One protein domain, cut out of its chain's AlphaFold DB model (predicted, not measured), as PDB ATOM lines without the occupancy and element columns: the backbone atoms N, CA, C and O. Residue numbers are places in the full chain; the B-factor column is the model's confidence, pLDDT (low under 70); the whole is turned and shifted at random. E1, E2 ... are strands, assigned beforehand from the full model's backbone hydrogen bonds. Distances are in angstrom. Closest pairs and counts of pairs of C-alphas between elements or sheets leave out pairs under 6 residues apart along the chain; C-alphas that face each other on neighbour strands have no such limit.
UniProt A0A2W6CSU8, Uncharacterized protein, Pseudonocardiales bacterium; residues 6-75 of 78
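What this domain is: This is residues 6 to 75 of the 78 residues of an uncharacterized protein of Pseudonocardiales bacterium (UniProt A0A2W6CSU8). With little regular structure, this is one strongly twisted sheet whose longest hairpin, E2 and E3, has short E1 and E4 at the edges, while loops at Thr 16 and Asp 38 make the far ends. Along the chain and across the sheet the order is E1, E2, E3, E4, an antiparallel meander, each strand the neighbour of the one before. The printed part has 70 residues, 23 in named strands, no named helix, class all strand. It is compact, radius of gyration of the C-alphas 12.3 A, spanning 40 by 22 by 19 A.

How they stand to each other: Begin at E2, residues 41 to 48, which bends by 51 degrees at residue 45. E3, residues 54 to 60, forms an antiparallel hairpin with it; N 44 and O 57, 2.8 A apart, are within hydrogen-bond range. Edge strand E1, residues 23 to 25, forms another with E2, N 24 and O 47 within range at 2.9 A. Edge strand E4, residues 70 to 74, does so with E3, N 56 and O 71 within range at 2.9 A.

Where its parts are: Find C-alpha 41 at (110.168, 107.275, 109.662); E2 runs 21.6 A from there. E3 measures 20.3 A, E1 6.4 A, and E4 12.9 A, ending at C-alpha 74, (105.231, 86.459, 103.562).

The domain as a whole: The printed part has no cut. The E1 to E2 link is long. Look for pLDDT under 70 at residues 18, 26 to 40 and 61 to 68.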
ATOM      1  N   LEU A   6     102.356  91.001 106.260       85.62
ATOM      2  CA  LEU A   6     103.302  91.324 107.325       85.62
ATOM      3  C   LEU A   6     102.906  90.587 108.603       85.62
ATOM      4  O   LEU A   6     101.745  90.647 109.012       85.62
ATOM      5  N   ALA A   7     103.862  89.912 109.234       86.50
ATOM      6  CA  ALA A   7     103.648  89.177 110.474       86.50
ATOM      7  C   ALA A   7     104.663  89.574 111.551       86.50
ATOM      8  O   ALA A   7     105.786  89.990 111.258       86.50
ATOM      9  N   VAL A   8     104.257  89.422 112.814       83.56
ATOM     10  CA  VAL A   8     105.177  89.517 113.954       83.56
ATOM     11  C   VAL A   8     106.239  88.427 113.790       83.56
ATOM     12  O   VAL A   8     105.868  87.279 113.538       83.56
ATOM     13  N   PRO A   9     107.535  88.754 113.924       78.75
ATOM     14  CA  PRO A   9     108.591  87.790 113.692       78.75
ATOM     15  C   PRO A   9     108.527  86.658 114.709       78.75
ATOM     16  O   PRO A   9     108.522  86.868 115.923       78.75
ATOM     17  N   SER A  10     108.502  85.448 114.176       78.69
ATOM     18  CA  SER A  10     108.679  84.215 114.921       78.69
ATOM     19  C   SER A  10     110.164  83.971 115.228       78.69
ATOM     20  O   SER A  10     111.056  84.684 114.754       78.69
ATOM     21  N   SER A  11     110.456  82.961 116.050       82.06
ATOM     22  CA  SER A  11     111.833  82.492 116.238       82.06
ATOM     23  C   SER A  11     112.419  82.017 114.910       82.06
ATOM     24  O   SER A  11     111.751  81.335 114.135       82.06
ATOM     25  N   CYS A  12     113.693  82.320 114.660       82.88
ATOM     26  CA  CYS A  12     114.358  81.880 113.444       82.88
ATOM     27  C   CYS A  12     114.506  80.345 113.454       82.88
ATOM     28  O   CYS A  12     115.243  79.817 114.292       82.88
ATOM     29  N   PRO A  13     113.890  79.608 112.509       78.94
ATOM     30  CA  PRO A  13     113.894  78.143 112.527       78.94
ATOM     31  C   PRO A  13     115.270  77.541 112.209       78.94
ATOM     32  O   PRO A  13     115.503  76.368 112.472       78.94
ATOM     33  N   GLN A  14     116.173  78.332 111.621       81.19
ATOM     34  CA  GLN A  14     117.550  77.935 111.299       81.19
ATOM     35  C   GLN A  14     118.572  78.466 112.316       81.19
ATOM     36  O   GLN A  14     119.769  78.227 112.173       81.19
ATOM     37  N   SER A  15     118.127  79.196 113.343       75.25
ATOM     38  CA  SER A  15     118.998  79.556 114.457       75.25
ATOM     39  C   SER A  15     119.173  78.336 115.357       75.25
ATOM     40  O   SER A  15     118.199  77.839 115.915       75.25
ATOM     41  N   THR A  16     120.419  77.925 115.594       70.94
ATOM     42  CA  THR A  16     120.761  76.830 116.522       70.94
ATOM     43  C   THR A  16     120.249  77.061 117.945       70.94
ATOM     44  O   THR A  16     119.979  76.101 118.657       70.94
ATOM     45  N   ASP A  17     120.059  78.327 118.333       72.44
ATOM     46  CA  ASP A  17     119.668  78.722 119.693       72.44
ATOM     47  C   ASP A  17     118.236  79.302 119.772       72.44
ATOM     48  O   ASP A  17     117.934  80.056 120.693       72.44
ATOM     49  N   ALA A  18     117.368  79.049 118.779       65.56
ATOM     50  CA  ALA A  18     116.009  79.622 118.702       65.56
ATOM     51  C   ALA A  18     115.932  81.168 118.810       65.56
ATOM     52  O   ALA A  18     114.914  81.726 119.228       65.56
ATOM     53  N   ARG A  19     117.003  81.876 118.426       72.12
ATOM     54  CA  ARG A  19     117.067  83.341 118.454       72.12
ATOM     55  C   ARG A  19     116.055  83.951 117.491       72.12
ATOM     56  O   ARG A  19     115.701  83.358 116.470       72.12
ATOM     57  N   SER A  20     115.643  85.176 117.802       80.19
ATOM     58  CA  SER A  20     114.971  86.057 116.850       80.19
ATOM     59  C   SER A  20     115.805  86.204 115.576       80.19
ATOM     60  O   SER A  20     117.022  85.995 115.589       80.19
ATOM     61  N   HIS A  21     115.161  86.564 114.466       85.25
ATOM     62  CA  HIS A  21     115.879  86.785 113.212       85.25
ATOM     63  C   HIS A  21     116.999  87.814 113.375       85.25
ATOM     64  O   HIS A  21     116.853  88.824 114.057       85.25
ATOM     65  N   THR A  22     118.124  87.563 112.716       86.38
ATOM     66  CA  THR A  22     119.219  88.531 112.646       86.38
ATOM     67  C   THR A  22     119.136  89.245 111.312       86.38
ATOM     68  O   THR A  22     119.256  88.600 110.269       86.38
ATOM     69  N   TRP A  23     118.963  90.565 111.352       84.50
ATOM     70  CA  TRP A  23     118.912  91.396 110.156       84.50
ATOM     71  C   TRP A  23     120.199  91.279 109.333       84.50
ATOM     72  O   TRP A  23     121.314  91.439 109.840       84.50
ATOM     73  N   GLN A  24     120.033  91.042 108.040       84.88
ATOM     74  CA  GLN A  24     121.036  91.268 107.016       84.88
ATOM     75  C   GLN A  24     120.397  92.163 105.957       84.88
ATOM     76  O   GLN A  24     119.361  91.811 105.390       84.88
ATOM     77  N   SER A  25     121.013  93.314 105.687       77.00
ATOM     78  CA  SER A  25     120.565  94.185 104.601       77.00
ATOM     79  C   SER A  25     120.565  93.404 103.284       77.00
ATOM     80  O   SER A  25     121.498  92.638 103.023       77.00
ATOM     81  N   GLY A  26     119.508  93.578 102.488       66.69
ATOM     82  CA  GLY A  26     119.481  93.087 101.110       66.69
ATOM     83  C   GLY A  26     120.577  93.747 100.273       66.69
ATOM     84  O   GLY A  26     121.230  94.699 100.725       66.69
ATOM     85  N   ASP A  27     120.786  93.247  99.055       58.41
ATOM     86  CA  ASP A  27     121.618  93.977  98.103       58.41
ATOM     87  C   ASP A  27     121.008  95.371  97.924       58.41
ATOM     88  O   ASP A  27     119.793  95.554  97.918       58.41
ATOM     89  N   SER A  28     121.861  96.388  97.878       48.91
ATOM     90  CA  SER A  28     121.514  97.800  98.101       48.91
ATOM     91  C   SER A  28     120.475  98.378  97.123       48.91
ATOM     92  O   SER A  28     120.031  99.508  97.313       48.91
ATOM     93  N   ALA A  29     120.069  97.610  96.110       47.94
ATOM     94  CA  ALA A  29     118.987  97.913  95.183       47.94
ATOM     95  C   ALA A  29     117.573  97.716  95.778       47.94
ATOM     96  O   ALA A  29     116.637  98.343  95.287       47.94
ATOM     97  N   ASP A  30     117.413  96.927  96.849       45.56
ATOM     98  CA  ASP A  30     116.107  96.650  97.483       45.56
ATOM     99  C   ASP A  30     115.754  97.637  98.606       45.56
ATOM    100  O   ASP A  30     114.728  97.514  99.284       45.56
ATOM    101  N   LEU A  31     116.608  98.637  98.824       49.69
ATOM    102  CA  LEU A  31     116.402  99.674  99.821       49.69
ATOM    103  C   LEU A  31     115.360 100.674  99.306       49.69
ATOM    104  O   LEU A  31     115.688 101.777  98.870       49.69
ATOM    105  N   ILE A  32     114.081 100.296  99.355       51.78
ATOM    106  CA  ILE A  32     112.988 101.248  99.161       51.78
ATOM    107  C   ILE A  32     112.893 102.115 100.420       51.78
ATOM    108  O   ILE A  32     112.035 101.918 101.279       51.78
ATOM    109  N   SER A  33     113.800 103.085 100.532       49.69
ATOM    110  CA  SER A  33     113.642 104.199 101.456       49.69
ATOM    111  C   SER A  33     112.473 105.042 100.952       49.69
ATOM    112  O   SER A  33     112.609 105.872 100.053       49.69
ATOM    113  N   TYR A  34     111.281 104.791 101.490       47.66
ATOM    114  CA  TYR A  34     110.190 105.747 101.368       47.66
ATOM    115  C   TYR A  34     110.495 106.938 102.283       47.66
ATOM    116  O   TYR A  34     110.189 106.903 103.471       47.66
ATOM    117  N   GLY A  35     111.091 107.982 101.698       45.12
ATOM    118  CA  GLY A  35     111.075 109.347 102.227       45.12
ATOM    119  C   GLY A  35     112.446 109.959 102.558       45.12
ATOM    120  O   GLY A  35     113.193 109.403 103.361       45.12
ATOM    121  N   PRO A  36     112.749 111.171 102.047       42.44
ATOM    122  CA  PRO A  36     113.499 112.174 102.810       42.44
ATOM    123  C   PRO A  36     112.768 112.458 104.146       42.44
ATOM    124  O   PRO A  36     111.580 112.154 104.259       42.44
ATOM    125  N   PRO A  37     113.422 113.039 105.168       49.50
ATOM    126  CA  PRO A  37     113.037 112.953 106.588       49.50
ATOM    127  C   PRO A  37     111.711 113.626 107.011       49.50
ATOM    128  O   PRO A  37     111.440 113.712 108.208       49.50
ATOM    129  N   ASP A  38     110.854 114.064 106.091       49.50
ATOM    130  CA  ASP A  38     109.685 114.913 106.374       49.50
ATOM    131  C   ASP A  38     108.591 114.236 107.225       49.50
ATOM    132  O   ASP A  38     107.707 114.910 107.756       49.50
ATOM    133  N   HIS A  39     108.641 112.911 107.394       54.31
ATOM    134  CA  HIS A  39     107.682 112.153 108.215       54.31
ATOM    135  C   HIS A  39     108.319 111.407 109.393       54.31
ATOM    136  O   HIS A  39     107.622 110.715 110.130       54.31
ATOM    137  N   GLY A  40     109.635 111.546 109.590       64.06
ATOM    138  CA  GLY A  40     110.340 110.996 110.747       64.06
ATOM    139  C   GLY A  40     110.481 109.471 110.808       64.06
ATOM    140  O   GLY A  40     110.931 108.971 111.837       64.06
ATOM    141  N   VAL A  41     110.130 108.745 109.739       70.94
ATOM    142  CA  VAL A  41     110.168 107.275 109.662       70.94
ATOM    143  C   VAL A  41     110.872 106.822 108.382       70.94
ATOM    144  O   VAL A  41     110.670 107.401 107.321       70.94
ATOM    145  N   SER A  42     111.695 105.781 108.480       73.12
ATOM    146  CA  SER A  42     112.389 105.114 107.378       73.12
ATOM    147  C   SER A  42     111.977 103.648 107.308       73.12
ATOM    148  O   SER A  42     111.910 102.966 108.332       73.12
ATOM    149  N   VAL A  43     111.727 103.156 106.097       76.06
ATOM    150  CA  VAL A  43     111.384 101.752 105.846       76.06
ATOM    151  C   VAL A  43     112.550 101.065 105.145       76.06
ATOM    152  O   VAL A  43     113.106 101.603 104.189       76.06
ATOM    153  N   TYR A  44     112.916  99.880 105.624       77.56
ATOM    154  CA  TYR A  44     114.012  99.079 105.092       77.56
ATOM    155  C   TYR A  44     113.534  97.662 104.796       77.56
ATOM    156  O   TYR A  44     112.789  97.078 105.584       77.56
ATOM    157  N   LEU A  45     114.017  97.097 103.691       80.50
ATOM    158  CA  LEU A  45     113.852  95.688 103.342       80.50
ATOM    159  C   LEU A  45     115.191  94.961 103.455       80.50
ATOM    160  O   LEU A  45     116.256  95.495 103.139       80.50
ATOM    161  N   GLY A  46     115.127  93.730 103.937       83.75
ATOM    162  CA  GLY A  46     116.282  92.870 104.119       83.75
ATOM    163  C   GLY A  46     115.855  91.423 104.278       83.75
ATOM    164  O   GLY A  46     114.735  91.038 103.945       83.75
ATOM    165  N   ARG A  47     116.762  90.608 104.802       86.44
ATOM    166  CA  ARG A  47     116.524  89.185 105.034       86.44
ATOM    167  C   ARG A  47     117.111  88.740 106.357       86.44
ATOM    168  O   ARG A  47     118.059  89.335 106.870       86.44
ATOM    169  N   CYS A  48     116.580  87.656 106.903       86.81
ATOM    170  CA  CYS A  48     117.233  86.981 108.011       86.81
ATOM    171  C   CYS A  48     118.544  86.346 107.531       86.81
ATOM    172  O   CYS A  48     118.552  85.579 106.569       86.81
ATOM    173  N   ARG A  49     119.643  86.590 108.250       85.44
ATOM    174  CA  ARG A  49     120.971  86.037 107.937       85.44
ATOM    175  C   ARG A  49     120.998  84.506 107.824       85.44
ATOM    176  O   ARG A  49     121.845  83.976 107.114       85.44
ATOM    177  N   TYR A  50     120.129  83.808 108.557       86.38
ATOM    178  CA  TYR A  50     120.182  82.347 108.682       86.38
ATOM    179  C   TYR A  50     119.113  81.635 107.855       86.38
ATOM    180  O   TYR A  50     119.428  80.711 107.117       86.38
ATOM    181  N   CYS A  51     117.851  82.057 107.973       85.94
ATOM    182  CA  CYS A  51     116.736  81.405 107.278       85.94
ATOM    183  C   CYS A  51     116.305  82.115 105.991       85.94
ATOM    184  O   CYS A  51     115.391  81.645 105.324       85.94
ATOM    185  N   VAL A  52     116.954  83.232 105.644       86.31
ATOM    186  CA  VAL A  52     116.730  83.992 104.401       86.31
ATOM    187  C   VAL A  52     115.306  84.556 104.246       86.31
ATOM    188  O   VAL A  52     114.998  85.159 103.225       86.31
ATOM    189  N   VAL A  53     114.449  84.423 105.269       86.25
ATOM    190  CA  VAL A  53     113.108  85.019 105.300       86.25
ATOM    191  C   VAL A  53     113.200  86.529 105.062       86.25
ATOM    192  O   VAL A  53     114.017  87.180 105.723       86.25
ATOM    193  N   PRO A  54     112.375  87.088 104.159       86.62
ATOM    194  CA  PRO A  54     112.248  88.526 103.968       86.62
ATOM    195  C   PRO A  54     111.816  89.244 105.251       86.62
ATOM    196  O   PRO A  54     110.862  88.830 105.914       86.62
ATOM    197  N   LEU A  55     112.494  90.344 105.577       85.25
ATOM    198  CA  LEU A  55     112.220  91.173 106.749       85.25
ATOM    199  C   LEU A  55     111.974  92.628 106.341       85.25
ATOM    200  O   LEU A  55     112.662  93.161 105.470       85.25
ATOM    201  N   LEU A  56     111.036  93.282 107.024       85.81
ATOM    202  CA  LEU A  56     110.739  94.708 106.907       85.81
ATOM    203  C   LEU A  56     111.041  95.403 108.236       85.81
ATOM    204  O   LEU A  56     110.487  95.016 109.261       85.81
ATOM    205  N   ALA A  57     111.873  96.440 108.227       82.62
ATOM    206  CA  ALA A  57     112.097  97.295 109.388       82.62
ATOM    207  C   ALA A  57     111.486  98.679 109.153       82.62
ATOM    208  O   ALA A  57     111.621  99.247 108.071       82.62
ATOM    209  N   VAL A  58     110.825  99.218 110.177       79.38
ATOM    210  CA  VAL A  58     110.248 100.566 110.184       79.38
ATOM    211  C   VAL A  58     110.855 101.295 111.373       79.38
ATOM    212  O   VAL A  58     110.610 100.907 112.510       79.38
ATOM    213  N   LEU A  59     111.690 102.295 111.105       75.00
ATOM    214  CA  LEU A  59     112.524 102.953 112.109       75.00
ATOM    215  C   LEU A  59     112.265 104.452 112.153       75.00
ATOM    216  O   LEU A  59     112.142 105.090 111.110       75.00
ATOM    217  N   GLY A  60     112.247 105.024 113.352       70.19
ATOM    218  CA  GLY A  60     112.320 106.466 113.548       70.19
ATOM    219  C   GLY A  60     113.701 107.042 113.203       70.19
ATOM    220  O   GLY A  60     114.691 106.317 113.114       70.19
ATOM    221  N   LEU A  61     113.785 108.371 113.075       62.38
ATOM    222  CA  LEU A  61     114.996 109.151 112.732       62.38
ATOM    223  C   LEU A  61     116.276 108.850 113.546       62.38
ATOM    224  O   LEU A  61     117.359 109.271 113.142       62.38
ATOM    225  N   SER A  62     116.178 108.161 114.681       63.09
ATOM    226  CA  SER A  62     117.292 107.900 115.603       63.09
ATOM    227  C   SER A  62     117.477 106.422 115.968       63.09
ATOM    228  O   SER A  62     118.223 106.120 116.898       63.09
ATOM    229  N   GLU A  63     116.805 105.501 115.275       67.88
ATOM    230  CA  GLU A  63     116.879 104.066 115.572       67.88
ATOM    231  C   GLU A  63     117.856 103.329 114.637       67.88
ATOM    232  O   GLU A  63     117.958 103.636 113.450       67.88
ATOM    233  N   ASP A  64     118.589 102.347 115.177       65.81
ATOM    234  CA  ASP A  64     119.544 101.513 114.433       65.81
ATOM    235  C   ASP A  64     118.911 100.157 114.054       65.81
ATOM    236  O   ASP A  64     118.226  99.509 114.849       65.81
ATOM    237  N   LEU A  65     119.201  99.686 112.839       65.06
ATOM    238  CA  LEU A  65     118.764  98.402 112.277       65.06
ATOM    239  C   LEU A  65     119.350  97.181 113.002       65.06
ATOM    240  O   LEU A  65     118.882  96.062 112.800       65.06
ATOM    241  N   ARG A  66     120.376  97.357 113.844       62.91
ATOM    242  CA  ARG A  66     121.088  96.250 114.514       62.91
ATOM    243  C   ARG A  66     120.278  95.506 115.585       62.91
ATOM    244  O   ARG A  66     120.765  94.498 116.095       62.91
ATOM    245  N   GLY A  67     119.068  95.957 115.911       57.50
ATOM    246  CA  GLY A  67     118.193  95.274 116.872       57.50
ATOM    247  C   GLY A  67     116.770  95.822 116.982       57.50
ATOM    248  O   GLY A  67     116.085  95.499 117.949       57.50
ATOM    249  N   GLY A  68     116.338  96.666 116.039       63.31
ATOM    250  CA  GLY A  68     114.984  97.220 116.024       63.31
ATOM    251  C   GLY A  68     113.909  96.170 115.701       63.31
ATOM    252  O   GLY A  68     114.228  95.090 115.195       63.31
ATOM    253  N   PRO A  69     112.627  96.465 115.980       72.38
ATOM    254  CA  PRO A  69     111.527  95.579 115.628       72.38
ATOM    255  C   PRO A  69     111.417  95.456 114.101       72.38
ATOM    256  O   PRO A  69     111.223  96.440 113.390       72.38
ATOM    257  N   PHE A  70     111.535  94.232 113.598       82.50
ATOM    258  CA  PHE A  70     111.280  93.892 112.198       82.50
ATOM    259  C   PHE A  70     110.004  93.055 112.084       82.50
ATOM    260  O   PHE A  70     109.566  92.447 113.054       82.50
ATOM    261  N   LEU A  71     109.409  93.024 110.898       86.06
ATOM    262  CA  LEU A  71     108.270  92.184 110.538       86.06
ATOM    263  C   LEU A  71     108.716  91.151 109.504       86.06
ATOM    264  O   LEU A  71     109.512  91.470 108.623       86.06
ATOM    265  N   GLU A  72     108.195  89.930 109.591       87.75
ATOM    266  CA  GLU A  72     108.343  88.947 108.515       87.75
ATOM    267  C   GLU A  72     107.436  89.332 107.344       87.75
ATOM    268  O   GLU A  72     106.272  89.692 107.546       87.75
ATOM    269  N   VAL A  73     107.959  89.244 106.119       85.25
ATOM    270  CA  VAL A  73     107.178  89.470 104.898       85.25
ATOM    271  C   VAL A  73     106.917  88.129 104.217       85.25
ATOM    272  O   VAL A  73     107.821  87.505 103.661       85.25
ATOM    273  N   HIS A  74     105.664  87.683 104.234       83.06
ATOM    274  CA  HIS A  74     105.231  86.459 103.562       83.06
ATOM    275  C   HIS A  74     104.621  86.758 102.193       83.06
ATOM    276  O   HIS A  74     104.011  87.806 101.978       83.06
ATOM    277  N   GLY A  75     104.766  85.809 101.264       77.81
ATOM    278  CA  GLY A  75     104.297  85.959  99.883       77.81
ATOM    279  C   GLY A  75     105.235  86.782  98.992       77.81
ATOM    280  O   GLY A  75     104.967  86.913  97.800       77.81
TER     281      GLY A  75